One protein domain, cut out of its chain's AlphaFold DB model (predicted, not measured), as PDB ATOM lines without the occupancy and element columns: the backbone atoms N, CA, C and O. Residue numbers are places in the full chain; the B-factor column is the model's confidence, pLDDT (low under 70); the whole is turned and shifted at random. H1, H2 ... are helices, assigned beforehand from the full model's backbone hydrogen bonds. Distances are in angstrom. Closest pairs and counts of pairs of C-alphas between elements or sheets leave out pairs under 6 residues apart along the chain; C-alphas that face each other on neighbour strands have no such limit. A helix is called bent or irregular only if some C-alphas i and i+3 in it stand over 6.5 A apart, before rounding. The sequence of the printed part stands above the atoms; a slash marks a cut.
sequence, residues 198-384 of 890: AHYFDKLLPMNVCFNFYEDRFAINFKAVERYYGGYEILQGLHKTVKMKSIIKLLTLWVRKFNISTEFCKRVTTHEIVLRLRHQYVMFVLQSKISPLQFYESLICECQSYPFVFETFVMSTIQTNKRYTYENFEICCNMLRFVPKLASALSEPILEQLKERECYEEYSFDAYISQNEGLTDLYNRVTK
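This is residues 198 to 384 of the 890 residues of the protein "3'-5' exonuclease domain-containing protein" of Rhabditophanes sp. KR3021 (UniProt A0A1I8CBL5). The model is a body of crossed helices, H5 to H12, with a smaller lobe of H1 to H4 on one end, from which residues 228 to 233, of which 228 belongs to H2, stick out free. Inside the body the hairpins H5 and H6 and H7 and H8 make the core, with H10 crossing H8, H9 beside the end of H8, and H12 packed on H6 at the far end, where H11 joins it at a corner. In the smaller lobe H2 points away from the body, with H3 on it, and H4 with H1 packed on it stands crosswise to H2; the contacts between these two parts are few. The printed part has 187 residues with twelve named helices, H1 to H12 in order along the chain, and no named strand; the class is all helix. It is compact, with a radius of gyration of the C-alphas of 18.7 A, yet elongated, spanning 63 by 35 by 31 A.

The longest helix by residues, H5, covers residues 266 to 285 and is 27.1 A long from first to last C-alpha, beginning at C-alpha 266 (21.918, -24.497, -16.588). H6 is residues 292 to 305 and 19.9 A, H7 is residues 309 to 320 and 16.6 A, and H8 is residues 322 to 338 and 24.9 A. H9 is residues 340 to 345, H10 is residues 348 to 360 and 18.8 A, and H11 is residues 365 to 370. H12, residues 373 to 383 and 15.5 A, ends at C-alpha 383 (19.919, -44.867, -32.111). Before H5 come H1, residues 198 to 202, beginning at C-alpha 198 (18.526, -18.610, -8.925), H2, residues 211 to 228 and 26.1 A, H3, residues 238 to 241, and H4, residues 244 to 258 and 21.0 A. H2 and H8 are irregular: C-alphas 212 and 215 are 7.7 A apart, and C-alphas 323 and 326 are 8.2 A apart.

H5 and H6 touch as a helical hairpin, opposite ways at a shallow tilt of 8 degrees; their closest C-alphas, Gln 280 and Phe 295, are 6.7 A apart. H5 touches H7 with residues 269 to 278 alone, at a steep tilt of 47 degrees, closest at the C-alphas of Thr 270 and Val 309, 5.0 A. H7 and H8 form a second helical hairpin, at a shallow tilt of 22 degrees, closest at the C-alphas of Ile 318 and Asn 328, 5.7 A. H8 is the hub, touching five helices; it is about perpendicular to H10, at 82 degrees, with the C-alphas of Cys 333 and Leu 354 closest at 6.6 A. H8 and H9 touch only at the corner, and only just, with 3 pairs of C-alphas within 8 A. H12 touches H6 the same way at a shallow tilt of 13 degrees, closest at the C-alphas of Leu 293 and Leu 375, 5.7 A. H11 and H12 touch only at the corner, with the C-alphas of Ile 369 and Thr 376 closest at 5.1 A. Toward the other end, H2 touches H7 with residues 211 to 212 alone, closest at the C-alphas of Phe 211 and Ser 316, 5.2 A. H2 touches H3, closest at the C-alphas of Phe 222 and His 239, 5.4 A. H4 touches H1, closest at the C-alphas of Leu 251 and Ala 198, 6.5 A, and H4 only just touches H5, with 3 pairs of C-alphas within 8 A. Among the pairs apart are H2 and H12. Every O i to N i+4 pair is within hydrogen-bond range in H1, H4, H5, H6, H11 and H12; the counts are 12 of 14 in H2, 7 of 8 in H7, 11 of 13 in H8, 8 of 9 in H10 and 0 of 2 in H9, where 3 of 3 O i to N i+3 pairs are within range, and H3 is too short for an O i to N i+4 pair.

The two C-alphas farthest apart, Gly 231 and Gln 371, are 63.6 A apart. The printed part has no cut and no long link. The mean pLDDT of the printed part is 85.2; residues 320 to 324 and 358 to 363 are under 70.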
ATOM      1  N   ALA A 198      17.728 -17.438  -8.576       90.56
ATOM      2  CA  ALA A 198      18.526 -18.610  -8.925       90.56
ATOM      3  C   ALA A 198      19.226 -18.412 -10.276       90.56
ATOM      4  O   ALA A 198      20.434 -18.620 -10.371       90.56
ATOM      5  N   HIS A 199      18.510 -17.894 -11.275       93.44
ATOM      6  CA  HIS A 199      19.065 -17.575 -12.585       93.44
ATOM      7  C   HIS A 199      20.171 -16.515 -12.533       93.44
ATOM      8  O   HIS A 199      21.174 -16.615 -13.244       93.44
ATOM      9  N   TYR A 200      20.020 -15.508 -11.672       91.94
ATOM     10  CA  TYR A 200      21.054 -14.505 -11.437       91.94
ATOM     11  C   TYR A 200      22.351 -15.138 -10.916       91.94
ATOM     12  O   TYR A 200      23.415 -14.894 -11.483       91.94
ATOM     13  N   PHE A 201      22.270 -15.967  -9.872       90.44
ATOM     14  CA  PHE A 201      23.447 -16.638  -9.311       90.44
ATOM     15  C   PHE A 201      24.026 -17.692 -10.258       90.44
ATOM     16  O   PHE A 201      25.248 -17.819 -10.345       90.44
ATOM     17  N   ASP A 202      23.179 -18.402 -11.005       93.50
ATOM     18  CA  ASP A 202      23.605 -19.359 -12.026       93.50
ATOM     19  C   ASP A 202      24.464 -18.671 -13.092       93.50
ATOM     20  O   ASP A 202      25.551 -19.149 -13.403       93.50
ATOM     21  N   LYS A 203      24.055 -17.487 -13.571       92.44
ATOM     22  CA  LYS A 203      24.814 -16.670 -14.539       92.44
ATOM     23  C   LYS A 203      26.216 -16.274 -14.079       92.44
ATOM     24  O   LYS A 203      27.050 -15.956 -14.929       92.44
ATOM     25  N   LEU A 204      26.498 -16.306 -12.778       90.31
ATOM     26  CA  LEU A 204      27.841 -16.051 -12.252       90.31
ATOM     27  C   LEU A 204      28.784 -17.231 -12.500       90.31
ATOM     28  O   LEU A 204      29.997 -17.035 -12.601       90.31
ATOM     29  N   LEU A 205      28.244 -18.444 -12.630       92.56
ATOM     30  CA  LEU A 205      29.025 -19.638 -12.919       92.56
ATOM     31  C   LEU A 205      29.477 -19.656 -14.389       92.56
ATOM     32  O   LEU A 205      28.754 -19.205 -15.278       92.56
ATOM     33  N   PRO A 206      30.672 -20.174 -14.696       91.19
ATOM     34  CA  PRO A 206      31.115 -20.351 -16.074       91.19
ATOM     35  C   PRO A 206      30.329 -21.442 -16.812       91.19
ATOM     36  O   PRO A 206      29.772 -22.356 -16.208       91.19
ATOM     37  N   MET A 207      30.310 -21.349 -18.138       89.62
ATOM     38  CA  MET A 207      29.722 -22.344 -19.038       89.62
ATOM     39  C   MET A 207      30.460 -22.283 -20.366       89.62
ATOM     40  O   MET A 207      30.892 -21.195 -20.754       89.62
ATOM     41  N   ASN A 208      30.605 -23.428 -21.030       90.62
ATOM     42  CA  ASN A 208      31.325 -23.580 -22.298       90.62
ATOM     43  C   ASN A 208      32.766 -23.058 -22.219       90.62
ATOM     44  O   ASN A 208      33.297 -22.456 -23.145       90.62
ATOM     45  N   VAL A 209      33.399 -23.290 -21.071       88.81
ATOM     46  CA  VAL A 209      34.826 -23.059 -20.851       88.81
ATOM     47  C   VAL A 209      35.457 -24.361 -20.376       88.81
ATOM     48  O   VAL A 209      34.770 -25.217 -19.821       88.81
ATOM     49  N   CYS A 210      36.759 -24.540 -20.580       87.75
ATOM     50  CA  CYS A 210      37.440 -25.708 -20.032       87.75
ATOM     51  C   CYS A 210      37.376 -25.696 -18.496       87.75
ATOM     52  O   CYS A 210      37.630 -24.670 -17.857       87.75
ATOM     53  N   PHE A 211      37.054 -26.855 -17.907       85.00
ATOM     54  CA  PHE A 211      36.836 -27.017 -16.466       85.00
ATOM     55  C   PHE A 211      38.010 -26.522 -15.605       85.00
ATOM     56  O   PHE A 211      37.803 -26.033 -14.497       85.00
ATOM     57  N   ASN A 212      39.243 -26.584 -16.122       84.88
ATOM     58  CA  ASN A 212      40.434 -26.090 -15.423       84.88
ATOM     59  C   ASN A 212      40.410 -24.569 -15.166       84.88
ATOM     60  O   ASN A 212      41.071 -24.117 -14.239       84.88
ATOM     61  N   PHE A 213      39.652 -23.795 -15.949       88.25
ATOM     62  CA  PHE A 213      39.575 -22.331 -15.849       88.25
ATOM     63  C   PHE A 213      38.289 -21.835 -15.173       88.25
ATOM     64  O   PHE A 213      37.989 -20.640 -15.209       88.25
ATOM     65  N   TYR A 214      37.492 -22.732 -14.581       89.31
ATOM     66  CA  TYR A 214      36.205 -22.356 -13.993       89.31
ATOM     67  C   TYR A 214      36.352 -21.350 -12.848       89.31
ATOM     68  O   TYR A 214      35.664 -20.334 -12.841       89.31
ATOM     69  N   GLU A 215      37.268 -21.592 -11.910       87.94
ATOM     70  CA  GLU A 215      37.487 -20.688 -10.770       87.94
ATOM     71  C   GLU A 215      37.963 -19.301 -11.234       87.94
ATOM     72  O   GLU A 215      37.442 -18.279 -10.783       87.94
ATOM     73  N   ASP A 216      38.873 -19.247 -12.212       88.75
ATOM     74  CA  ASP A 216      39.356 -17.983 -12.779       88.75
ATOM     75  C   ASP A 216      38.225 -17.219 -13.473       88.75
ATOM     76  O   ASP A 216      38.032 -16.017 -13.257       88.75
ATOM     77  N   ARG A 217      37.420 -17.918 -14.283       89.69
ATOM     78  CA  ARG A 217      36.297 -17.306 -14.999       89.69
ATOM     79  C   ARG A 217      35.187 -16.863 -14.046       89.69
ATOM     80  O   ARG A 217      34.610 -15.796 -14.249       89.69
ATOM     81  N   PHE A 218      34.931 -17.629 -12.991       90.62
ATOM     82  CA  PHE A 218      34.017 -17.262 -11.913       90.62
ATOM     83  C   PHE A 218      34.477 -15.981 -11.205       90.62
ATOM     84  O   PHE A 218      33.682 -15.056 -11.027       90.62
ATOM     85  N   ALA A 219      35.768 -15.872 -10.875       87.25
ATOM     86  CA  ALA A 219      36.330 -14.672 -10.260       87.25
ATOM     87  C   ALA A 219      36.206 -13.436 -11.171       87.25
ATOM     88  O   ALA A 219      35.918 -12.339 -10.686       87.25
ATOM     89  N   ILE A 220      36.378 -13.599 -12.489       87.75
ATOM     90  CA  ILE A 220      36.150 -12.527 -13.475       87.75
ATOM     91  C   ILE A 220      34.677 -12.092 -13.481       87.75
ATOM     92  O   ILE A 220      34.404 -10.891 -13.416       87.75
ATOM     93  N   ASN A 221      33.736 -13.042 -13.506       87.94
ATOM     94  CA  ASN A 221      32.301 -12.748 -13.472       87.94
ATOM     95  C   ASN A 221      31.913 -11.986 -12.194       87.94
ATOM     96  O   ASN A 221      31.219 -10.973 -12.266       87.94
ATOM     97  N   PHE A 222      32.421 -12.408 -11.032       84.81
ATOM     98  CA  PHE A 222      32.177 -11.711  -9.765       84.81
ATOM     99  C   PHE A 222      32.780 -10.302  -9.738       84.81
ATOM    100  O   PHE A 222      32.108  -9.364  -9.315       84.81
ATOM    101  N   LYS A 223      34.001 -10.107 -10.255       85.31
ATOM    102  CA  LYS A 223      34.593  -8.763 -10.391       85.31
ATOM    103  C   LYS A 223      33.751  -7.840 -11.276       85.31
ATOM    104  O   LYS A 223      33.695  -6.640 -11.020       85.31
ATOM    105  N   ALA A 224      33.100  -8.365 -12.315       86.25
ATOM    106  CA  ALA A 224      32.197  -7.573 -13.149       86.25
ATOM    107  C   ALA A 224      30.938  -7.136 -12.375       86.25
ATOM    108  O   ALA A 224      30.537  -5.976 -12.469       86.25
ATOM    109  N   VAL A 225      30.371  -8.029 -11.559       84.81
ATOM    110  CA  VAL A 225      29.236  -7.725 -10.670       84.81
ATOM    111  C   VAL A 225      29.585  -6.633  -9.659       84.81
ATOM    112  O   VAL A 225      28.803  -5.704  -9.476       84.81
ATOM    113  N   GLU A 226      30.768  -6.690  -9.047       81.69
ATOM    114  CA  GLU A 226      31.224  -5.654  -8.108       81.69
ATOM    115  C   GLU A 226      31.295  -4.267  -8.747       81.69
ATOM    116  O   GLU A 226      30.918  -3.281  -8.120       81.69
ATOM    117  N   ARG A 227      31.751  -4.183 -10.005       83.12
ATOM    118  CA  ARG A 227      31.787  -2.912 -10.744       83.12
ATOM    119  C   ARG A 227      30.384  -2.384 -11.015       83.12
ATOM    120  O   ARG A 227      30.156  -1.187 -10.883       83.12
ATOM    121  N   TYR A 228      29.454  -3.270 -11.377       83.94
ATOM    122  CA  TYR A 228      28.067  -2.894 -11.650       83.94
ATOM    123  C   TYR A 228      27.356  -2.363 -10.393       83.94
ATOM    124  O   TYR A 228      26.619  -1.385 -10.469       83.94
ATOM    125  N   TYR A 229      27.631  -2.953  -9.226       82.25
ATOM    126  CA  TYR A 229      27.073  -2.530  -7.936       82.25
ATOM    127  C   TYR A 229      28.013  -1.633  -7.121       82.25
ATOM    128  O   TYR A 229      27.915  -1.598  -5.895       82.25
ATOM    129  N   GLY A 230      28.891  -0.870  -7.780       70.50
ATOM    130  CA  GLY A 230      29.900  -0.029  -7.120       70.50
ATOM    131  C   GLY A 230      29.350   1.019  -6.140       70.50
ATOM    132  O   GLY A 230      30.108   1.530  -5.323       70.50
ATOM    133  N   GLY A 231      28.043   1.308  -6.178       77.75
ATOM    134  CA  GLY A 231      27.350   2.164  -5.206       77.75
ATOM    135  C   GLY A 231      27.096   1.527  -3.833       77.75
ATOM    136  O   GLY A 231      26.670   2.230  -2.923       77.75
ATOM    137  N   TYR A 232      27.352   0.226  -3.663       82.38
ATOM    138  CA  TYR A 232      27.208  -0.481  -2.389       82.38
ATOM    139  C   TYR A 232      28.586  -0.872  -1.849       82.38
ATOM    140  O   TYR A 232      29.169  -1.869  -2.276       82.38
ATOM    141  N   GLU A 233      29.111  -0.109  -0.887       80.25
ATOM    142  CA  GLU A 233      30.449  -0.319  -0.308       80.25
ATOM    143  C   GLU A 233      30.613  -1.725   0.285       80.25
ATOM    144  O   GLU A 233      31.630  -2.394   0.071       80.25
ATOM    145  N   ILE A 234      29.555  -2.241   0.920       78.56
ATOM    146  CA  ILE A 234      29.542  -3.608   1.434       78.56
ATOM    147  C   ILE A 234      29.789  -4.644   0.338       78.56
ATOM    148  O   ILE A 234      30.266  -5.712   0.663       78.56
ATOM    149  N   LEU A 235      29.551  -4.394  -0.948       83.56
ATOM    150  CA  LEU A 235      29.805  -5.391  -1.995       83.56
ATOM    151  C   LEU A 235      31.242  -5.365  -2.540       83.56
ATOM    152  O   LEU A 235      31.597  -6.209  -3.360       83.56
ATOM    153  N   GLN A 236      32.117  -4.474  -2.069       83.12
ATOM    154  CA  GLN A 236      33.507  -4.424  -2.537       83.12
ATOM    155  C   GLN A 236      34.317  -5.657  -2.095       83.12
ATOM    156  O   GLN A 236      34.285  -6.050  -0.931       83.12
ATOM    157  N   GLY A 237      35.084  -6.272  -2.999       82.00
ATOM    158  CA  GLY A 237      35.950  -7.417  -2.672       82.00
ATOM    159  C   GLY A 237      35.214  -8.732  -2.378       82.00
ATOM    160  O   GLY A 237      35.812  -9.663  -1.841       82.00
ATOM    161  N   LEU A 238      33.940  -8.825  -2.746       78.38
ATOM    162  CA  LEU A 238      33.101 -10.018  -2.704       78.38
ATOM    163  C   LEU A 238      33.696 -11.212  -3.482       78.38
ATOM    164  O   LEU A 238      33.594 -12.347  -3.021       78.38
ATOM    165  N   HIS A 239      34.424 -10.980  -4.580       80.44
ATOM    166  CA  HIS A 239      35.180 -12.007  -5.318       80.44
ATOM    167  C   HIS A 239      36.305 -12.656  -4.492       80.44
ATOM    168  O   HIS A 239      36.797 -13.721  -4.860       80.44
ATOM    169  N   LYS A 240      36.751 -12.018  -3.400       79.44
ATOM    170  CA  LYS A 240      37.761 -12.572  -2.478       79.44
ATOM    171  C   LYS A 240      37.128 -13.375  -1.344       79.44
ATOM    172  O   LYS A 240      37.791 -14.246  -0.783       79.44
ATOM    173  N   THR A 241      35.883 -13.069  -0.983       77.38
ATOM    174  CA  THR A 241      35.189 -13.680   0.159       77.38
ATOM    175  C   THR A 241      34.298 -14.846  -0.262       77.38
ATOM    176  O   THR A 241      34.271 -15.877   0.412       77.38
ATOM    177  N   VAL A 242      33.593 -14.726  -1.390       78.44
ATOM    178  CA  VAL A 242      32.643 -15.734  -1.872       78.44
ATOM    179  C   VAL A 242      33.338 -16.728  -2.797       78.44
ATOM    180  O   VAL A 242      33.915 -16.364  -3.815       78.44
ATOM    181  N   LYS A 243      33.251 -18.016  -2.450       83.75
ATOM    182  CA  LYS A 243      33.820 -19.118  -3.238       83.75
ATOM    183  C   LYS A 243      32.779 -19.718  -4.178       83.75
ATOM    184  O   LYS A 243      31.628 -19.895  -3.773       83.75
ATOM    185  N   MET A 244      33.204 -20.152  -5.367       88.12
ATOM    186  CA  MET A 244      32.341 -20.810  -6.357       88.12
ATOM    187  C   MET A 244      31.582 -22.000  -5.761       88.12
ATOM    188  O   MET A 244      30.362 -22.097  -5.884       88.12
ATOM    189  N   LYS A 245      32.286 -22.853  -5.005       85.88
ATOM    190  CA  LYS A 245      31.694 -24.005  -4.308       85.88
ATOM    191  C   LYS A 245      30.531 -23.631  -3.378       85.88
ATOM    192  O   LYS A 245      29.607 -24.426  -3.219       85.88
ATOM    193  N   SER A 246      30.561 -22.448  -2.762       83.88
ATOM    194  CA  SER A 246      29.467 -21.976  -1.906       83.88
ATOM    195  C   SER A 246      28.225 -21.645  -2.733       83.88
ATOM    196  O   SER A 246      27.130 -22.065  -2.372       83.88
ATOM    197  N   ILE A 247      28.393 -20.967  -3.873       85.25
ATOM    198  CA  ILE A 247      27.285 -20.653  -4.789       85.25
ATOM    199  C   ILE A 247      26.680 -21.926  -5.384       85.25
ATOM    200  O   ILE A 247      25.463 -22.072  -5.388       85.25
ATOM    201  N   ILE A 248      27.514 -22.879  -5.809       87.69
ATOM    202  CA  ILE A 248      27.046 -24.177  -6.321       87.69
ATOM    203  C   ILE A 248      26.205 -24.894  -5.266       87.69
ATOM    204  O   ILE A 248      25.051 -25.223  -5.521       87.69
ATOM    205  N   LYS A 249      26.744 -25.070  -4.050       83.94
ATOM    206  CA  LYS A 249      26.035 -25.767  -2.968       83.94
ATOM    207  C   LYS A 249      24.700 -25.095  -2.640       83.94
ATOM    208  O   LYS A 249      23.716 -25.780  -2.377       83.94
ATOM    209  N   LEU A 250      24.662 -23.766  -2.652       81.00
ATOM    210  CA  LEU A 250      23.439 -23.004  -2.448       81.00
ATOM    211  C   LEU A 250      22.412 -23.269  -3.553       81.00
ATOM    212  O   LEU A 250      21.279 -23.628  -3.242       81.00
ATOM    213  N   LEU A 251      22.798 -23.105  -4.819       85.62
ATOM    214  CA  LEU A 251      21.904 -23.308  -5.958       85.62
ATOM    215  C   LEU A 251      21.356 -24.736  -5.981       85.62
ATOM    216  O   LEU A 251      20.156 -24.916  -6.158       85.62
ATOM    217  N   THR A 252      22.191 -25.741  -5.700       81.19
ATOM    218  CA  THR A 252      21.751 -27.136  -5.555       81.19
ATOM    219  C   THR A 252      20.682 -27.287  -4.473       81.19
ATOM    220  O   THR A 252      19.670 -27.953  -4.693       81.19
ATOM    221  N   LEU A 253      20.858 -26.648  -3.312       78.75
ATOM    222  CA  LEU A 253      19.853 -26.677  -2.244       78.75
ATOM    223  C   LEU A 253      18.561 -25.958  -2.642       78.75
ATOM    224  O   LEU A 253      17.480 -26.443  -2.317       78.75
ATOM    225  N   TRP A 254      18.652 -24.823  -3.334       81.44
ATOM    226  CA  TRP A 254      17.479 -24.066  -3.772       81.44
ATOM    227  C   TRP A 254      16.675 -24.815  -4.829       81.44
ATOM    228  O   TRP A 254      15.454 -24.901  -4.703       81.44
ATOM    229  N   VAL A 255      17.352 -25.407  -5.815       78.75
ATOM    230  CA  VAL A 255      16.728 -26.243  -6.849       78.75
ATOM    231  C   VAL A 255      15.940 -27.382  -6.210       78.75
ATOM    232  O   VAL A 255      14.753 -27.526  -6.491       78.75
ATOM    233  N   ARG A 256      16.552 -28.123  -5.277       73.81
ATOM    234  CA  ARG A 256      15.889 -29.235  -4.574       73.81
ATOM    235  C   ARG A 256      14.719 -28.770  -3.704       73.81
ATOM    236  O   ARG A 256      13.609 -29.285  -3.829       73.81
ATOM    237  N   LYS A 257      14.957 -27.777  -2.837       77.44
ATOM    238  CA  LYS A 257      13.986 -27.329  -1.825       77.44
ATOM    239  C   LYS A 257      12.774 -26.632  -2.438       77.44
ATOM    240  O   LYS A 257      11.660 -26.823  -1.962       77.44
ATOM    241  N   PHE A 258      12.984 -25.814  -3.465       79.19
ATOM    242  CA  PHE A 258      11.936 -24.972  -4.045       79.19
ATOM    243  C   PHE A 258      11.462 -25.438  -5.424       79.19
ATOM    244  O   PHE A 258      10.636 -24.755  -6.020       79.19
ATOM    245  N   ASN A 259      11.946 -26.591  -5.902       74.56
ATOM    246  CA  ASN A 259      11.593 -27.178  -7.196       74.56
ATOM    247  C   ASN A 259      11.814 -26.215  -8.380       74.56
ATOM    248  O   ASN A 259      10.969 -26.093  -9.264       74.56
ATOM    249  N   ILE A 260      12.942 -25.499  -8.367       83.06
ATOM    250  CA  ILE A 260      13.305 -24.543  -9.423       83.06
ATOM    251  C   ILE A 260      13.675 -25.321 -10.689       83.06
ATOM    252  O   ILE A 260      14.484 -26.249 -10.631       83.06
ATOM    253  N   SER A 261      13.110 -24.931 -11.834       81.88
ATOM    254  CA  SER A 261      13.396 -25.582 -13.116       81.88
ATOM    255  C   SER A 261      14.884 -25.510 -13.484       81.88
ATOM    256  O   SER A 261      15.535 -24.473 -13.335       81.88
ATOM    257  N   THR A 262      15.417 -26.602 -14.043       75.75
ATOM    258  CA  THR A 262      16.806 -26.687 -14.527       75.75
ATOM    259  C   THR A 262      17.112 -25.680 -15.637       75.75
ATOM    260  O   THR A 262      18.271 -25.323 -15.824       75.75
ATOM    261  N   GLU A 263      16.094 -25.165 -16.335       83.31
ATOM    262  CA  GLU A 263      16.254 -24.113 -17.350       83.31
ATOM    263  C   GLU A 263      16.825 -22.806 -16.778       83.31
ATOM    264  O   GLU A 263      17.571 -22.109 -17.470       83.31
ATOM    265  N   PHE A 264      16.538 -22.497 -15.511       87.06
ATOM    266  CA  PHE A 264      17.086 -21.324 -14.823       87.06
ATOM    267  C   PHE A 264      18.486 -21.568 -14.256       87.06
ATOM    268  O   PHE A 264      19.204 -20.607 -13.988       87.06
ATOM    269  N   CYS A 265      18.884 -22.835 -14.124       89.00
ATOM    270  CA  CYS A 265      20.074 -23.294 -13.411       89.00
ATOM    271  C   CYS A 265      21.009 -24.115 -14.320       89.00
ATOM    272  O   CYS A 265      21.577 -25.130 -13.899       89.00
ATOM    273  N   LYS A 266      21.143 -23.728 -15.597       91.12
ATOM    274  CA  LYS A 266      21.918 -24.497 -16.588       91.12
ATOM    275  C   LYS A 266      23.390 -24.598 -16.211       91.12
ATOM    276  O   LYS A 266      23.982 -25.652 -16.395       91.12
ATOM    277  N   ARG A 267      23.988 -23.541 -15.664       93.12
ATOM    278  CA  ARG A 267      25.441 -23.461 -15.443       93.12
ATOM    279  C   ARG A 267      25.876 -24.279 -14.231       93.12
ATOM    280  O   ARG A 267      26.883 -24.981 -14.315       93.12
ATOM    281  N   VAL A 268      25.101 -24.269 -13.144       91.50
ATOM    282  CA  VAL A 268      25.310 -25.183 -12.008       91.50
ATOM    283  C   VAL A 268      25.063 -26.633 -12.424       91.50
ATOM    284  O   VAL A 268      25.835 -27.510 -12.042       91.50
ATOM    285  N   THR A 269      24.061 -26.870 -13.281       87.81
ATOM    286  CA  THR A 269      23.782 -28.193 -13.863       87.81
ATOM    287  C   THR A 269      24.957 -28.706 -14.679       87.81
ATOM    288  O   THR A 269      25.470 -29.793 -14.411       87.81
ATOM    289  N   THR A 270      25.470 -27.887 -15.592       91.19
ATOM    290  CA  THR A 270      26.680 -28.186 -16.356       91.19
ATOM    291  C   THR A 270      27.879 -28.432 -15.453       91.19
ATOM    292  O   THR A 270      28.587 -29.411 -15.661       91.19
ATOM    293  N   HIS A 271      28.115 -27.593 -14.442       91.25
ATOM    294  CA  HIS A 271      29.250 -27.770 -13.539       91.25
ATOM    295  C   HIS A 271      29.205 -29.127 -12.817       91.25
ATOM    296  O   HIS A 271      30.188 -29.865 -12.850       91.25
ATOM    297  N   GLU A 272      28.080 -29.461 -12.178       87.69
ATOM    298  CA  GLU A 272      27.930 -30.706 -11.416       87.69
ATOM    299  C   GLU A 272      28.070 -31.946 -12.307       87.69
ATOM    300  O   GLU A 272      28.782 -32.886 -11.946       87.69
ATOM    301  N   ILE A 273      27.448 -31.935 -13.490       87.69
ATOM    302  CA  ILE A 273      27.531 -33.052 -14.436       87.69
ATOM    303  C   ILE A 273      28.956 -33.187 -14.988       87.69
ATOM    304  O   ILE A 273      29.526 -34.276 -14.935       87.69
ATOM    305  N   VAL A 274      29.575 -32.103 -15.471       90.00
ATOM    306  CA  VAL A 274      30.937 -32.155 -16.038       90.00
ATOM    307  C   VAL A 274      31.957 -32.573 -14.986       90.00
ATOM    308  O   VAL A 274      32.871 -33.330 -15.306       90.00
ATOM    309  N   LEU A 275      31.800 -32.157 -13.726       88.19
ATOM    310  CA  LEU A 275      32.670 -32.606 -12.638       88.19
ATOM    311  C   LEU A 275      32.616 -34.133 -12.459       88.19
ATOM    312  O   LEU A 275      33.667 -34.773 -12.347       88.19
ATOM    313  N   ARG A 276      31.413 -34.727 -12.476       86.12
ATOM    314  CA  ARG A 276      31.232 -36.189 -12.410       86.12
ATOM    315  C   ARG A 276      31.790 -36.888 -13.648       86.12
ATOM    316  O   ARG A 276      32.577 -37.824 -13.510       86.12
ATOM    317  N   LEU A 277      31.444 -36.405 -14.842       87.25
ATOM    318  CA  LEU A 277      31.921 -36.966 -16.110       87.25
ATOM    319  C   LEU A 277      33.444 -36.889 -16.225       87.25
ATOM    320  O   LEU A 277      34.068 -37.827 -16.704       87.25
ATOM    321  N   ARG A 278      34.072 -35.821 -15.723       86.06
ATOM    322  CA  ARG A 278      35.533 -35.695 -15.664       86.06
ATOM    323  C   ARG A 278      36.150 -36.748 -14.749       86.06
ATOM    324  O   ARG A 278      37.186 -37.314 -15.089       86.06
ATOM    325  N   HIS A 279      35.543 -37.014 -13.594       84.25
ATOM    326  CA  HIS A 279      36.006 -38.082 -12.709       84.25
ATOM    327  C   HIS A 279      35.916 -39.450 -13.402       84.25
ATOM    328  O   HIS A 279      36.885 -40.207 -13.381       84.25
ATOM    329  N   GLN A 280      34.803 -39.736 -14.083       84.56
ATOM    330  CA  GLN A 280      34.647 -40.958 -14.879       84.56
ATOM    331  C   GLN A 280      35.656 -41.031 -16.033       84.56
ATOM    332  O   GLN A 280      36.311 -42.053 -16.195       84.56
ATOM    333  N   TYR A 281      35.862 -39.939 -16.768       86.81
ATOM    334  CA  TYR A 281      36.870 -39.833 -17.824       86.81
ATOM    335  C   TYR A 281      38.276 -40.158 -17.300       86.81
ATOM    336  O   TYR A 281      38.998 -40.941 -17.911       86.81
ATOM    337  N   VAL A 282      38.655 -39.635 -16.128       84.25
ATOM    338  CA  VAL A 282      39.936 -39.970 -15.483       84.25
ATOM    339  C   VAL A 282      40.007 -41.459 -15.133       84.25
ATOM    340  O   VAL A 282      41.041 -42.089 -15.353       84.25
ATOM    341  N   MET A 283      38.928 -42.043 -14.605       85.25
ATOM    342  CA  MET A 283      38.885 -43.479 -14.305       85.25
ATOM    343  C   MET A 283      38.958 -44.351 -15.563       85.25
ATOM    344  O   MET A 283      39.522 -45.441 -15.493       85.25
ATOM    345  N   PHE A 284      38.425 -43.869 -16.685       86.44
ATOM    346  CA  PHE A 284      38.442 -44.543 -17.978       86.44
ATOM    347  C   PHE A 284      39.821 -44.459 -18.645       86.44
ATOM    348  O   PHE A 284      40.476 -45.482 -18.812       86.44
ATOM    349  N   VAL A 285      40.294 -43.247 -18.950       82.44
ATOM    350  CA  VAL A 285      41.512 -43.022 -19.750       82.44
ATOM    351  C   VAL A 285      42.792 -43.282 -18.955       82.44
ATOM    352  O   VAL A 285      43.762 -43.793 -19.506       82.44
ATOM    353  N   LEU A 286      42.830 -42.935 -17.662       76.12
ATOM    354  CA  LEU A 286      44.076 -42.988 -16.880       76.12
ATOM    355  C   LEU A 286      44.183 -44.195 -15.949       76.12
ATOM    356  O   LEU A 286      45.292 -44.546 -15.555       76.12
ATOM    357  N   GLN A 287      43.060 -44.781 -15.530       78.00
ATOM    358  CA  GLN A 287      43.062 -45.845 -14.517       78.00
ATOM    359  C   GLN A 287      42.488 -47.172 -15.016       78.00
ATOM    360  O   GLN A 287      42.601 -48.157 -14.290       78.00
ATOM    361  N   SER A 288      41.862 -47.199 -16.198       78.75
ATOM    362  CA  SER A 288      41.176 -48.370 -16.767       78.75
ATOM    363  C   SER A 288      40.241 -49.076 -15.773       78.75
ATOM    364  O   SER A 288      40.117 -50.297 -15.777       78.75
ATOM    365  N   LYS A 289      39.614 -48.306 -14.873       81.12
ATOM    366  CA  LYS A 289      38.766 -48.830 -13.788       81.12
ATOM    367  C   LYS A 289      37.298 -48.963 -14.164       81.12
ATOM    368  O   LYS A 289      36.559 -49.610 -13.431       81.12
ATOM    369  N   ILE A 290      36.872 -48.317 -15.244       83.31
ATOM    370  CA  ILE A 290      35.515 -48.432 -15.779       83.31
ATOM    371  C   ILE A 290      35.589 -48.909 -17.222       83.31
ATOM    372  O   ILE A 290      36.520 -48.551 -17.949       83.31
ATOM    373  N   SER A 291      34.626 -49.732 -17.630       87.75
ATOM    374  CA  SER A 291      34.580 -50.237 -19.001       87.75
ATOM    375  C   SER A 291      34.165 -49.129 -19.984       87.75
ATOM    376  O   SER A 291      33.457 -48.194 -19.590       87.75
ATOM    377  N   PRO A 292      34.534 -49.233 -21.279       89.31
ATOM    378  CA  PRO A 292      34.030 -48.324 -22.309       89.31
ATOM    379  C   PRO A 292      32.499 -48.226 -22.308       89.31
ATOM    380  O   PRO A 292      31.955 -47.131 -22.414       89.31
ATOM    381  N   LEU A 293      31.806 -49.357 -22.126       90.00
ATOM    382  CA  LEU A 293      30.346 -49.414 -22.054       90.00
ATOM    383  C   LEU A 293      29.802 -48.520 -20.932       90.00
ATOM    384  O   LEU A 293      29.011 -47.622 -21.205       90.00
ATOM    385  N   GLN A 294      30.273 -48.713 -19.697       86.94
ATOM    386  CA  GLN A 294      29.824 -47.931 -18.538       86.94
ATOM    387  C   GLN A 294      30.126 -46.433 -18.695       86.94
ATOM    388  O   GLN A 294      29.322 -45.582 -18.296       86.94
ATOM    389  N   PHE A 295      31.280 -46.105 -19.284       90.25
ATOM    390  CA  PHE A 295      31.670 -44.726 -19.559       90.25
ATOM    391  C   PHE A 295      30.721 -44.058 -20.566       90.25
ATOM    392  O   PHE A 295      30.140 -43.015 -20.251       90.25
ATOM    393  N   TYR A 296      30.504 -44.665 -21.739       92.69
ATOM    394  CA  TYR A 296      29.607 -44.105 -22.754       92.69
ATOM    395  C   TYR A 296      28.149 -44.089 -22.298       92.69
ATOM    396  O   TYR A 296      27.453 -43.118 -22.567       92.69
ATOM    397  N   GLU A 297      27.675 -45.089 -21.554       90.88
ATOM    398  CA  GLU A 297      26.320 -45.065 -20.989       90.88
ATOM    399  C   GLU A 297      26.101 -43.869 -20.063       90.88
ATOM    400  O   GLU A 297      25.082 -43.186 -20.175       90.88
ATOM    401  N   SER A 298      27.068 -43.579 -19.187       88.75
ATOM    402  CA  SER A 298      27.007 -42.413 -18.300       88.75
ATOM    403  C   SER A 298      27.016 -41.108 -19.097       88.75
ATOM    404  O   SER A 298      26.179 -40.232 -18.872       88.75
ATOM    405  N   LEU A 299      27.923 -40.997 -20.071       91.50
ATOM    406  CA  LEU A 299      28.078 -39.802 -20.895       91.50
ATOM    407  C   LEU A 299      26.839 -39.531 -21.764       91.50
ATOM    408  O   LEU A 299      26.360 -38.395 -21.821       91.50
ATOM    409  N   ILE A 300      26.276 -40.572 -22.385       92.50
ATOM    410  CA  ILE A 300      25.037 -40.515 -23.174       92.50
ATOM    411  C   ILE A 300      23.855 -40.143 -22.289       92.50
ATOM    412  O   ILE A 300      23.109 -39.237 -22.648       92.50
ATOM    413  N   CYS A 301      23.687 -40.802 -21.143       89.06
ATOM    414  CA  CYS A 301      22.576 -40.549 -20.227       89.06
ATOM    415  C   CYS A 301      22.493 -39.068 -19.818       89.06
ATOM    416  O   CYS A 301      21.434 -38.438 -19.918       89.06
ATOM    417  N   GLU A 302      23.633 -38.498 -19.424       88.31
ATOM    418  CA  GLU A 302      23.732 -37.106 -18.990       88.31
ATOM    419  C   GLU A 302      23.547 -36.131 -20.164       88.31
ATOM    420  O   GLU A 302      22.710 -35.230 -20.095       88.31
ATOM    421  N   CYS A 303      24.257 -36.331 -21.281       90.44
ATOM    422  CA  CYS A 303      24.200 -35.405 -22.420       90.44
ATOM    423  C   CYS A 303      22.875 -35.488 -23.192       90.44
ATOM    424  O   CYS A 303      22.426 -34.490 -23.747       90.44
ATOM    425  N   GLN A 304      22.199 -36.640 -23.230       87.31
ATOM    426  CA  GLN A 304      20.862 -36.733 -23.825       87.31
ATOM    427  C   GLN A 304      19.817 -35.986 -23.001       87.31
ATOM    428  O   GLN A 304      18.923 -35.373 -23.590       87.31
ATOM    429  N   SER A 305      19.931 -36.053 -21.671       84.50
ATOM    430  CA  SER A 305      19.053 -35.339 -20.742       84.50
ATOM    431  C   SER A 305      19.335 -33.835 -20.748       84.50
ATOM    432  O   SER A 305      18.406 -33.036 -20.661       84.50
ATOM    433  N   TYR A 306      20.608 -33.455 -20.889       88.44
ATOM    434  CA  TYR A 306      21.068 -32.071 -20.835       88.44
ATOM    435  C   TYR A 306      22.063 -31.770 -21.977       88.44
ATOM    436  O   TYR A 306      23.271 -31.683 -21.742       88.44
ATOM    437  N   PRO A 307      21.591 -31.564 -23.225       92.06
ATOM    438  CA  PRO A 307      22.471 -31.388 -24.391       92.06
ATOM    439  C   PRO A 307      23.480 -30.243 -24.262       92.06
ATOM    440  O   PRO A 307      24.618 -30.371 -24.702       92.06
ATOM    441  N   PHE A 308      23.101 -29.154 -23.587       90.31
ATOM    442  CA  PHE A 308      23.954 -27.981 -23.353       90.31
ATOM    443  C   PHE A 308      25.206 -28.271 -22.502       90.31
ATOM    444  O   PHE A 308      26.103 -27.437 -22.408       90.31
ATOM    445  N   VAL A 309      25.276 -29.432 -21.847       92.06
ATOM    446  CA  VAL A 309      26.448 -29.869 -21.077       92.06
ATOM    447  C   VAL A 309      27.583 -30.311 -22.000       92.06
ATOM    448  O   VAL A 309      28.758 -30.159 -21.652       92.06
ATOM    449  N   PHE A 310      27.238 -30.831 -23.180       93.88
ATOM    450  CA  PHE A 310      28.179 -31.515 -24.059       93.88
ATOM    451  C   PHE A 310      29.316 -30.603 -24.527       93.88
ATOM    452  O   PHE A 310      30.472 -31.002 -24.453       93.88
ATOM    453  N   GLU A 311      29.035 -29.349 -24.893       93.62
ATOM    454  CA  GLU A 311      30.082 -28.406 -25.307       93.62
ATOM    455  C   GLU A 311      31.119 -28.165 -24.201       93.62
ATOM    456  O   GLU A 311      32.325 -28.197 -24.446       93.62
ATOM    457  N   THR A 312      30.674 -27.990 -22.955       93.44
ATOM    458  CA  THR A 312      31.596 -27.822 -21.822       93.44
ATOM    459  C   THR A 312      32.426 -29.085 -21.587       93.44
ATOM    460  O   THR A 312      33.621 -28.989 -21.287       93.44
ATOM    461  N   PHE A 313      31.825 -30.270 -21.741       92.38
ATOM    462  CA  PHE A 313      32.550 -31.537 -21.671       92.38
ATOM    463  C   PHE A 313      33.618 -31.638 -22.771       92.38
ATOM    464  O   PHE A 313      34.770 -31.940 -22.457       92.38
ATOM    465  N   VAL A 314      33.282 -31.312 -24.023       91.62
ATOM    466  CA  VAL A 314      34.212 -31.301 -25.168       91.62
ATOM    467  C   VAL A 314      35.377 -30.341 -24.915       91.62
ATOM    468  O   VAL A 314      36.535 -30.756 -24.954       91.62
ATOM    469  N   MET A 315      35.085 -29.090 -24.540       89.81
ATOM    470  CA  MET A 315      36.099 -28.084 -24.187       89.81
ATOM    471  C   MET A 315      37.033 -28.581 -23.083       89.81
ATOM    472  O   MET A 315      38.250 -28.414 -23.149       89.81
ATOM    473  N   SER A 316      36.461 -29.209 -22.057       88.56
ATOM    474  CA  SER A 316      37.219 -29.742 -20.930       88.56
ATOM    475  C   SER A 316      38.037 -30.966 -21.316       88.56
ATOM    476  O   SER A 316      39.098 -31.171 -20.750       88.56
ATOM    477  N   THR A 317      37.599 -31.775 -22.267       86.44
ATOM    478  CA  THR A 317      38.299 -33.010 -22.643       86.44
ATOM    479  C   THR A 317      39.433 -32.705 -23.621       86.44
ATOM    480  O   THR A 317      40.575 -33.089 -23.383       86.44
ATOM    481  N   ILE A 318      39.178 -31.893 -24.648       82.00
ATOM    482  CA  ILE A 318      40.180 -31.535 -25.664       82.00
ATOM    483  C   ILE A 318      41.304 -30.665 -25.073       82.00
ATOM    484  O   ILE A 318      42.473 -30.855 -25.405       82.00
ATOM    485  N   GLN A 319      40.992 -29.725 -24.171       76.00
ATOM    486  CA  GLN A 319      41.978 -28.742 -23.689       76.00
ATOM    487  C   GLN A 319      42.767 -29.178 -22.440       76.00
ATOM    488  O   GLN A 319      43.713 -28.490 -22.054       76.00
ATOM    489  N   THR A 320      42.407 -30.276 -21.764       65.94
ATOM    490  CA  THR A 320      43.015 -30.632 -20.463       65.94
ATOM    491  C   THR A 320      44.303 -31.441 -20.550       65.94
ATOM    492  O   THR A 320      45.057 -31.437 -19.576       65.94
ATOM    493  N   ASN A 321      44.586 -32.128 -21.663       61.34
ATOM    494  CA  ASN A 321      45.788 -32.954 -21.762       61.34
ATOM    495  C   ASN A 321      46.280 -33.138 -23.204       61.34
ATOM    496  O   ASN A 321      45.759 -33.969 -23.943       61.34
ATOM    497  N   LYS A 322      47.362 -32.433 -23.571       64.44
ATOM    498  CA  LYS A 322      47.988 -32.564 -24.900       64.44
ATOM    499  C   LYS A 322      48.467 -33.993 -25.206       64.44
ATOM    500  O   LYS A 322      48.619 -34.338 -26.374       64.44
ATOM    501  N   ARG A 323      48.690 -34.826 -24.180       60.78
ATOM    502  CA  ARG A 323      49.162 -36.212 -24.332       60.78
ATOM    503  C   ARG A 323      48.115 -37.156 -24.931       60.78
ATOM    504  O   ARG A 323      48.519 -38.073 -25.626       60.78
ATOM    505  N   TYR A 324      46.828 -36.926 -24.673       59.75
ATOM    506  CA  TYR A 324      45.724 -37.784 -25.141       59.75
ATOM    507  C   TYR A 324      44.823 -37.044 -26.122       59.75
ATOM    508  O   TYR A 324      43.612 -37.237 -26.148       59.75
ATOM    509  N   THR A 325      45.400 -36.096 -26.866       70.75
ATOM    510  CA  THR A 325      44.620 -35.217 -27.740       70.75
ATOM    511  C   THR A 325      43.782 -36.050 -28.710       70.75
ATOM    512  O   THR A 325      42.601 -35.774 -28.858       70.75
ATOM    513  N   TYR A 326      44.367 -37.101 -29.287       75.88
ATOM    514  CA  TYR A 326      43.719 -37.991 -30.248       75.88
ATOM    515  C   TYR A 326      42.546 -38.774 -29.631       75.88
ATOM    516  O   TYR A 326      41.407 -38.606 -30.057       75.88
ATOM    517  N   GLU A 327      42.775 -39.520 -28.548       79.62
ATOM    518  CA  GLU A 327      41.734 -40.310 -27.869       79.62
ATOM    519  C   GLU A 327      40.596 -39.419 -27.341       79.62
ATOM    520  O   GLU A 327      39.428 -39.808 -27.306       79.62
ATOM    521  N   ASN A 328      40.924 -38.186 -26.953       85.75
ATOM    522  CA  ASN A 328      39.954 -37.188 -26.516       85.75
ATOM    523  C   ASN A 328      39.050 -36.714 -27.653       85.75
ATOM    524  O   ASN A 328      37.855 -36.503 -27.421       85.75
ATOM    525  N   PHE A 329      39.599 -36.553 -28.860       86.62
ATOM    526  CA  PHE A 329      38.814 -36.268 -30.058       86.62
ATOM    527  C   PHE A 329      37.916 -37.456 -30.410       86.62
ATOM    528  O   PHE A 329      36.711 -37.251 -30.561       86.62
ATOM    529  N   GLU A 330      38.444 -38.684 -30.418       86.31
ATOM    530  CA  GLU A 330      37.658 -39.896 -30.698       86.31
ATOM    531  C   GLU A 330      36.458 -40.039 -29.753       86.31
ATOM    532  O   GLU A 330      35.339 -40.258 -30.212       86.31
ATOM    533  N   ILE A 331      36.637 -39.839 -28.440       90.06
ATOM    534  CA  ILE A 331      35.526 -39.882 -27.469       90.06
ATOM    535  C   ILE A 331      34.419 -38.882 -27.842       90.06
ATOM    536  O   ILE A 331      33.231 -39.213 -27.789       90.06
ATOM    537  N   CYS A 332      34.796 -37.658 -28.219       91.00
ATOM    538  CA  CYS A 332      33.845 -36.611 -28.586       91.00
ATOM    539  C   CYS A 332      33.139 -36.920 -29.919       91.00
ATOM    540  O   CYS A 332      31.921 -36.755 -30.014       91.00
ATOM    541  N   CYS A 333      33.869 -37.420 -30.919       89.75
ATOM    542  CA  CYS A 333      33.309 -37.842 -32.206       89.75
ATOM    543  C   CYS A 333      32.355 -39.034 -32.037       89.75
ATOM    544  O   CYS A 333      31.226 -39.005 -32.529       89.75
ATOM    545  N   ASN A 334      32.735 -40.036 -31.243       90.81
ATOM    546  CA  ASN A 334      31.895 -41.193 -30.930       90.81
ATOM    547  C   ASN A 334      30.581 -40.779 -30.274       90.81
ATOM    548  O   ASN A 334      29.524 -41.302 -30.622       90.81
ATOM    549  N   MET A 335      30.613 -39.796 -29.375       92.69
ATOM    550  CA  MET A 335      29.396 -39.244 -28.779       92.69
ATOM    551  C   MET A 335      28.446 -38.627 -29.809       92.69
ATOM    552  O   MET A 335      27.233 -38.818 -29.695       92.69
ATOM    553  N   LEU A 336      28.966 -37.943 -30.832       91.62
ATOM    554  CA  LEU A 336      28.154 -37.442 -31.945       91.62
ATOM    555  C   LEU A 336      27.585 -38.581 -32.804       91.62
ATOM    556  O   LEU A 336      26.483 -38.449 -33.328       91.62
ATOM    557  N   ARG A 337      28.274 -39.722 -32.905       91.00
ATOM    558  CA  ARG A 337      27.753 -40.918 -33.587       91.00
ATOM    559  C   ARG A 337      26.658 -41.617 -32.785       91.00
ATOM    560  O   ARG A 337      25.620 -41.954 -33.351       91.00
ATOM    561  N   PHE A 338      26.844 -41.785 -31.475       92.06
ATOM    562  CA  PHE A 338      25.816 -42.329 -30.582       92.06
ATOM    563  C   PHE A 338      24.585 -41.418 -30.498       92.06
ATOM    564  O   PHE A 338      23.457 -41.906 -30.430       92.06
ATOM    565  N   VAL A 339      24.782 -40.095 -30.483       92.19
ATOM    566  CA  VAL A 339      23.711 -39.113 -30.270       92.19
ATOM    567  C   VAL A 339      23.855 -37.920 -31.232       92.19
ATOM    568  O   VAL A 339      24.225 -36.823 -30.808       92.19
ATOM    569  N   PRO A 340      23.475 -38.067 -32.518       91.06
ATOM    570  CA  PRO A 340      23.686 -37.032 -33.543       91.06
ATOM    571  C   PRO A 340      23.086 -35.661 -33.218       91.06
ATOM    572  O   PRO A 340      23.645 -34.625 -33.571       91.06
ATOM    573  N   LYS A 341      21.972 -35.626 -32.472       91.62
ATOM    574  CA  LYS A 341      21.328 -34.376 -32.031       91.62
ATOM    575  C   LYS A 341      22.238 -33.476 -31.179       91.62
ATOM    576  O   LYS A 341      21.986 -32.275 -31.120       91.62
ATOM    577  N   LEU A 342      23.287 -34.018 -30.548       93.94
ATOM    578  CA  LEU A 342      24.239 -33.231 -29.755       93.94
ATOM    579  C   LEU A 342      25.034 -32.227 -30.595       93.94
ATOM    580  O   LEU A 342      25.473 -31.224 -30.043       93.94
ATOM    581  N   ALA A 343      25.154 -32.428 -31.912       92.94
ATOM    582  CA  ALA A 343      25.806 -31.462 -32.795       92.94
ATOM    583  C   ALA A 343      25.142 -30.074 -32.731       92.94
ATOM    584  O   ALA A 343      25.832 -29.064 -32.769       92.94
ATOM    585  N   SER A 344      23.816 -30.021 -32.550       93.75
ATOM    586  CA  SER A 344      23.070 -28.758 -32.403       93.75
ATOM    587  C   SER A 344      23.339 -28.017 -31.089       93.75
ATOM    588  O   SER A 344      22.978 -26.851 -30.954       93.75
ATOM    589  N   ALA A 345      23.951 -28.692 -30.112       92.06
ATOM    590  CA  ALA A 345      24.309 -28.120 -28.819       92.06
ATOM    591  C   ALA A 345      25.760 -27.613 -28.766       92.06
ATOM    592  O   ALA A 345      26.182 -27.135 -27.715       92.06
ATOM    593  N   LEU A 346      26.518 -27.740 -29.862       93.81
ATOM    594  CA  LEU A 346      27.886 -27.246 -29.986       93.81
ATOM    595  C   LEU A 346      27.913 -25.901 -30.715       93.81
ATOM    596  O   LEU A 346      27.137 -25.669 -31.641       93.81
ATOM    597  N   SER A 347      28.850 -25.034 -30.337       93.06
ATOM    598  CA  SER A 347      29.184 -23.852 -31.131       93.06
ATOM    599  C   SER A 347      29.875 -24.235 -32.446       93.06
ATOM    600  O   SER A 347      30.609 -25.224 -32.504       93.06
ATOM    601  N   GLU A 348      29.671 -23.426 -33.495       93.12
ATOM    602  CA  GLU A 348      30.255 -23.661 -34.829       93.12
ATOM    603  C   GLU A 348      31.771 -23.934 -34.801       93.12
ATOM    604  O   GLU A 348      32.178 -24.954 -35.354       93.12
ATOM    605  N   PRO A 349      32.616 -23.159 -34.083       90.69
ATOM    606  CA  PRO A 349      34.059 -23.415 -34.070       90.69
ATOM    607  C   PRO A 349      34.434 -24.796 -33.520       90.69
ATOM    608  O   PRO A 349      35.382 -25.423 -33.985       90.69
ATOM    609  N   ILE A 350      33.697 -25.286 -32.519       90.38
ATOM    610  CA  ILE A 350      33.936 -26.609 -31.933       90.38
ATOM    611  C   ILE A 350      33.434 -27.706 -32.860       90.38
ATOM    612  O   ILE A 350      34.095 -28.732 -33.016       90.38
ATOM    613  N   LEU A 351      32.283 -27.491 -33.493       90.75
ATOM    614  CA  LEU A 351      31.735 -28.437 -34.451       90.75
ATOM    615  C   LEU A 351      32.649 -28.594 -35.675       90.75
ATOM    616  O   LEU A 351      32.884 -29.723 -36.104       90.75
ATOM    617  N   GLU A 352      33.186 -27.497 -36.213       88.56
ATOM    618  CA  GLU A 352      34.181 -27.513 -37.295       88.56
ATOM    619  C   GLU A 352      35.442 -28.270 -36.874       88.56
ATOM    620  O   GLU A 352      35.866 -29.187 -37.576       88.56
ATOM    621  N   GLN A 353      35.974 -27.988 -35.680       87.75
ATOM    622  CA  GLN A 353      37.161 -28.667 -35.161       87.75
ATOM    623  C   GLN A 353      36.975 -30.193 -35.037       87.75
ATOM    624  O   GLN A 353      37.900 -30.954 -35.328       87.75
ATOM    625  N   LEU A 354      35.793 -30.652 -34.604       87.56
ATOM    626  CA  LEU A 354      35.474 -32.082 -34.529       87.56
ATOM    627  C   LEU A 354      35.323 -32.708 -35.925       87.56
ATOM    628  O   LEU A 354      35.851 -33.791 -36.162       87.56
ATOM    629  N   LYS A 355      34.653 -32.018 -36.862       83.81
ATOM    630  CA  LYS A 355      34.458 -32.488 -38.246       83.81
ATOM    631  C   LYS A 355      35.769 -32.608 -39.018       83.81
ATOM    632  O   LYS A 355      35.968 -33.589 -39.730       83.81
ATOM    633  N   GLU A 356      36.661 -31.627 -38.886       79.62
ATOM    634  CA  GLU A 356      37.977 -31.664 -39.529       79.62
ATOM    635  C   GLU A 356      38.764 -32.896 -39.081       79.62
ATOM    636  O   GLU A 356      39.304 -33.619 -39.914       79.62
ATOM    637  N   ARG A 357      38.781 -33.187 -37.776       73.69
ATOM    638  CA  ARG A 357      39.458 -34.374 -37.233       73.69
ATOM    639  C   ARG A 357      38.842 -35.676 -37.723       73.69
ATOM    640  O   ARG A 357      39.573 -36.572 -38.129       73.69
ATOM    641  N   GLU A 358      37.516 -35.740 -37.767       68.00
ATOM    642  CA  GLU A 358      36.776 -36.902 -38.257       68.00
ATOM    643  C   GLU A 358      37.104 -37.258 -39.722       68.00
ATOM    644  O   GLU A 358      37.066 -38.426 -40.095       68.00
ATOM    645  N   CYS A 359      37.466 -36.278 -40.556       58.53
ATOM    646  CA  CYS A 359      37.854 -36.504 -41.955       58.53
ATOM    647  C   CYS A 359      39.297 -37.005 -42.150       58.53
ATOM    648  O   CYS A 359      39.623 -37.459 -43.248       58.53
ATOM    649  N   TYR A 360      40.166 -36.899 -41.140       54.66
ATOM    650  CA  TYR A 360      41.608 -37.152 -41.273       54.66
ATOM    651  C   TYR A 360      42.076 -38.510 -40.726       54.66
ATOM    652  O   TYR A 360      43.239 -38.862 -40.923       54.66
ATOM    653  N   GLU A 361      41.216 -39.276 -40.055       55.91
ATOM    654  CA  GLU A 361      41.615 -40.501 -39.353       55.91
ATOM    655  C   GLU A 361      41.159 -41.775 -40.085       55.91
ATOM    656  O   GLU A 361      40.018 -41.882 -40.525       55.91
ATOM    657  N   GLU A 362      42.027 -42.796 -40.136       55.34
ATOM    658  CA  GLU A 362      41.687 -44.193 -40.492       55.34
ATOM    659  C   GLU A 362      40.827 -44.880 -39.399       55.34
ATOM    660  O   GLU A 362      40.816 -46.103 -39.252       55.34
ATOM    661  N   TYR A 363      40.112 -44.096 -38.591       62.72
ATOM    662  CA  TYR A 363      39.256 -44.574 -37.519       62.72
ATOM    663  C   TYR A 363      37.870 -44.920 -38.067       62.72
ATOM    664  O   TYR A 363      37.092 -44.056 -38.473       62.72
ATOM    665  N   SER A 364      37.525 -46.207 -38.053       78.25
ATOM    666  CA  SER A 364      36.164 -46.657 -38.334       78.25
ATOM    667  C   SER A 364      35.410 -46.835 -37.018       78.25
ATOM    668  O   SER A 364      35.646 -47.796 -36.285       78.25
ATOM    669  N   PHE A 365      34.466 -45.933 -36.736       85.69
ATOM    670  CA  PHE A 365      33.524 -46.084 -35.619       85.69
ATOM    671  C   PHE A 365      32.831 -47.456 -35.651       85.69
ATOM    672  O   PHE A 365      32.709 -48.111 -34.618       85.69
ATOM    673  N   ASP A 366      32.459 -47.928 -36.846       86.19
ATOM    674  CA  ASP A 366      31.862 -49.249 -37.048       86.19
ATOM    675  C   ASP A 366      32.822 -50.379 -36.637       86.19
ATOM    676  O   ASP A 366      32.408 -51.334 -35.978       86.19
ATOM    677  N   ALA A 367      34.118 -50.265 -36.951       85.69
ATOM    678  CA  ALA A 367      35.138 -51.204 -36.476       85.69
ATOM    679  C   ALA A 367      35.312 -51.144 -34.948       85.69
ATOM    680  O   ALA A 367      35.435 -52.185 -34.304       85.69
ATOM    681  N   TYR A 368      35.275 -49.948 -34.352       85.12
ATOM    682  CA  TYR A 368      35.402 -49.771 -32.905       85.12
ATOM    683  C   TYR A 368      34.245 -50.415 -32.135       85.12
ATOM    684  O   TYR A 368      34.476 -51.170 -31.187       85.12
ATOM    685  N   ILE A 369      32.995 -50.169 -32.549       90.38
ATOM    686  CA  ILE A 369      31.840 -50.769 -31.872       90.38
ATOM    687  C   ILE A 369      31.728 -52.266 -32.166       90.38
ATOM    688  O   ILE A 369      31.394 -53.017 -31.257       90.38
ATOM    689  N   SER A 370      32.046 -52.734 -33.378       86.94
ATOM    690  CA  SER A 370      31.931 -54.163 -33.729       86.94
ATOM    691  C   SER A 370      32.913 -55.058 -32.971       86.94
ATOM    692  O   SER A 370      32.623 -56.232 -32.747       86.94
ATOM    693  N   GLN A 371      34.035 -54.508 -32.500       87.75
ATOM    694  CA  GLN A 371      34.966 -55.197 -31.601       87.75
ATOM    695  C   GLN A 371      34.464 -55.280 -30.149       87.75
ATOM    696  O   GLN A 371      35.044 -56.003 -29.339       87.75
ATOM    697  N   ASN A 372      33.394 -54.559 -29.797       89.56
ATOM    698  CA  ASN A 372      32.832 -54.523 -28.452       89.56
ATOM    699  C   ASN A 372      31.313 -54.757 -28.483       89.56
ATOM    700  O   ASN A 372      30.525 -53.846 -28.735       89.56
ATOM    701  N   GLU A 373      30.893 -55.984 -28.164       89.81
ATOM    702  CA  GLU A 373      29.478 -56.387 -28.174       89.81
ATOM    703  C   GLU A 373      28.590 -55.445 -27.340       89.81
ATOM    704  O   GLU A 373      27.510 -55.054 -27.783       89.81
ATOM    705  N   GLY A 374      29.079 -54.997 -26.178       90.56
ATOM    706  CA  GLY A 374      28.368 -54.055 -25.314       90.56
ATOM    707  C   GLY A 374      28.158 -52.681 -25.954       90.56
ATOM    708  O   GLY A 374      27.065 -52.124 -25.867       90.56
ATOM    709  N   LEU A 375      29.172 -52.133 -26.633       92.75
ATOM    710  CA  LEU A 375      29.041 -50.864 -27.361       92.75
ATOM    711  C   LEU A 375      28.158 -50.998 -28.603       92.75
ATOM    712  O   LEU A 375      27.411 -50.070 -28.911       92.75
ATOM    713  N   THR A 376      28.192 -52.146 -29.282       92.62
ATOM    714  CA  THR A 376      27.261 -52.446 -30.380       92.62
ATOM    715  C   THR A 376      25.815 -52.493 -29.879       92.62
ATOM    716  O   THR A 376      24.931 -51.888 -30.495       92.62
ATOM    717  N   ASP A 377      25.546 -53.168 -28.758       91.88
ATOM    718  CA  ASP A 377      24.221 -53.172 -28.123       91.88
ATOM    719  C   ASP A 377      23.796 -51.755 -27.713       91.88
ATOM    720  O   ASP A 377      22.703 -51.313 -28.072       91.88
ATOM    721  N   LEU A 378      24.684 -51.004 -27.049       93.06
ATOM    722  CA  LEU A 378      24.440 -49.613 -26.671       93.06
ATOM    723  C   LEU A 378      24.069 -48.757 -27.884       93.06
ATOM    724  O   LEU A 378      23.046 -48.075 -27.846       93.06
ATOM    725  N   TYR A 379      24.853 -48.824 -28.964       93.06
ATOM    726  CA  TYR A 379      24.609 -48.066 -30.192       93.06
ATOM    727  C   TYR A 379      23.226 -48.379 -30.761       93.06
ATOM    728  O   TYR A 379      22.441 -47.471 -31.035       93.06
ATOM    729  N   ASN A 380      22.883 -49.664 -30.859       90.25
ATOM    730  CA  ASN A 380      21.570 -50.103 -31.322       90.25
ATOM    731  C   ASN A 380      20.430 -49.609 -30.418       90.25
ATOM    732  O   ASN A 380      19.390 -49.202 -30.936       90.25
ATOM    733  N   ARG A 381      20.611 -49.634 -29.092       89.94
ATOM    734  CA  ARG A 381      19.606 -49.180 -28.118       89.94
ATOM    735  C   ARG A 381      19.342 -47.680 -28.195       89.94
ATOM    736  O   ARG A 381      18.189 -47.280 -28.090       89.94
ATOM    737  N   VAL A 382      20.382 -46.862 -28.372       90.50
ATOM    738  CA  VAL A 382      20.254 -45.391 -28.301       90.50
ATOM    739  C   VAL A 382      19.916 -44.738 -29.641       90.50
ATOM    740  O   VAL A 382      19.393 -43.624 -29.652       90.50
ATOM    741  N   THR A 383      20.196 -45.404 -30.765       87.38
ATOM    742  CA  THR A 383      19.919 -44.867 -32.111       87.38
ATOM    743  C   THR A 383      18.570 -45.298 -32.672       87.38
ATOM    744  O   THR A 383      17.960 -44.560 -33.450       87.38
ATOM    745  N   LYS A 384      18.066 -46.477 -32.290       85.44
ATOM    746  CA  LYS A 384      16.765 -46.964 -32.757       85.44
ATOM    747  C   LYS A 384      15.640 -46.311 -31.965       85.44
ATOM    748  O   LYS A 384      15.706 -46.183 -30.746       85.44
TER     749      LYS A 384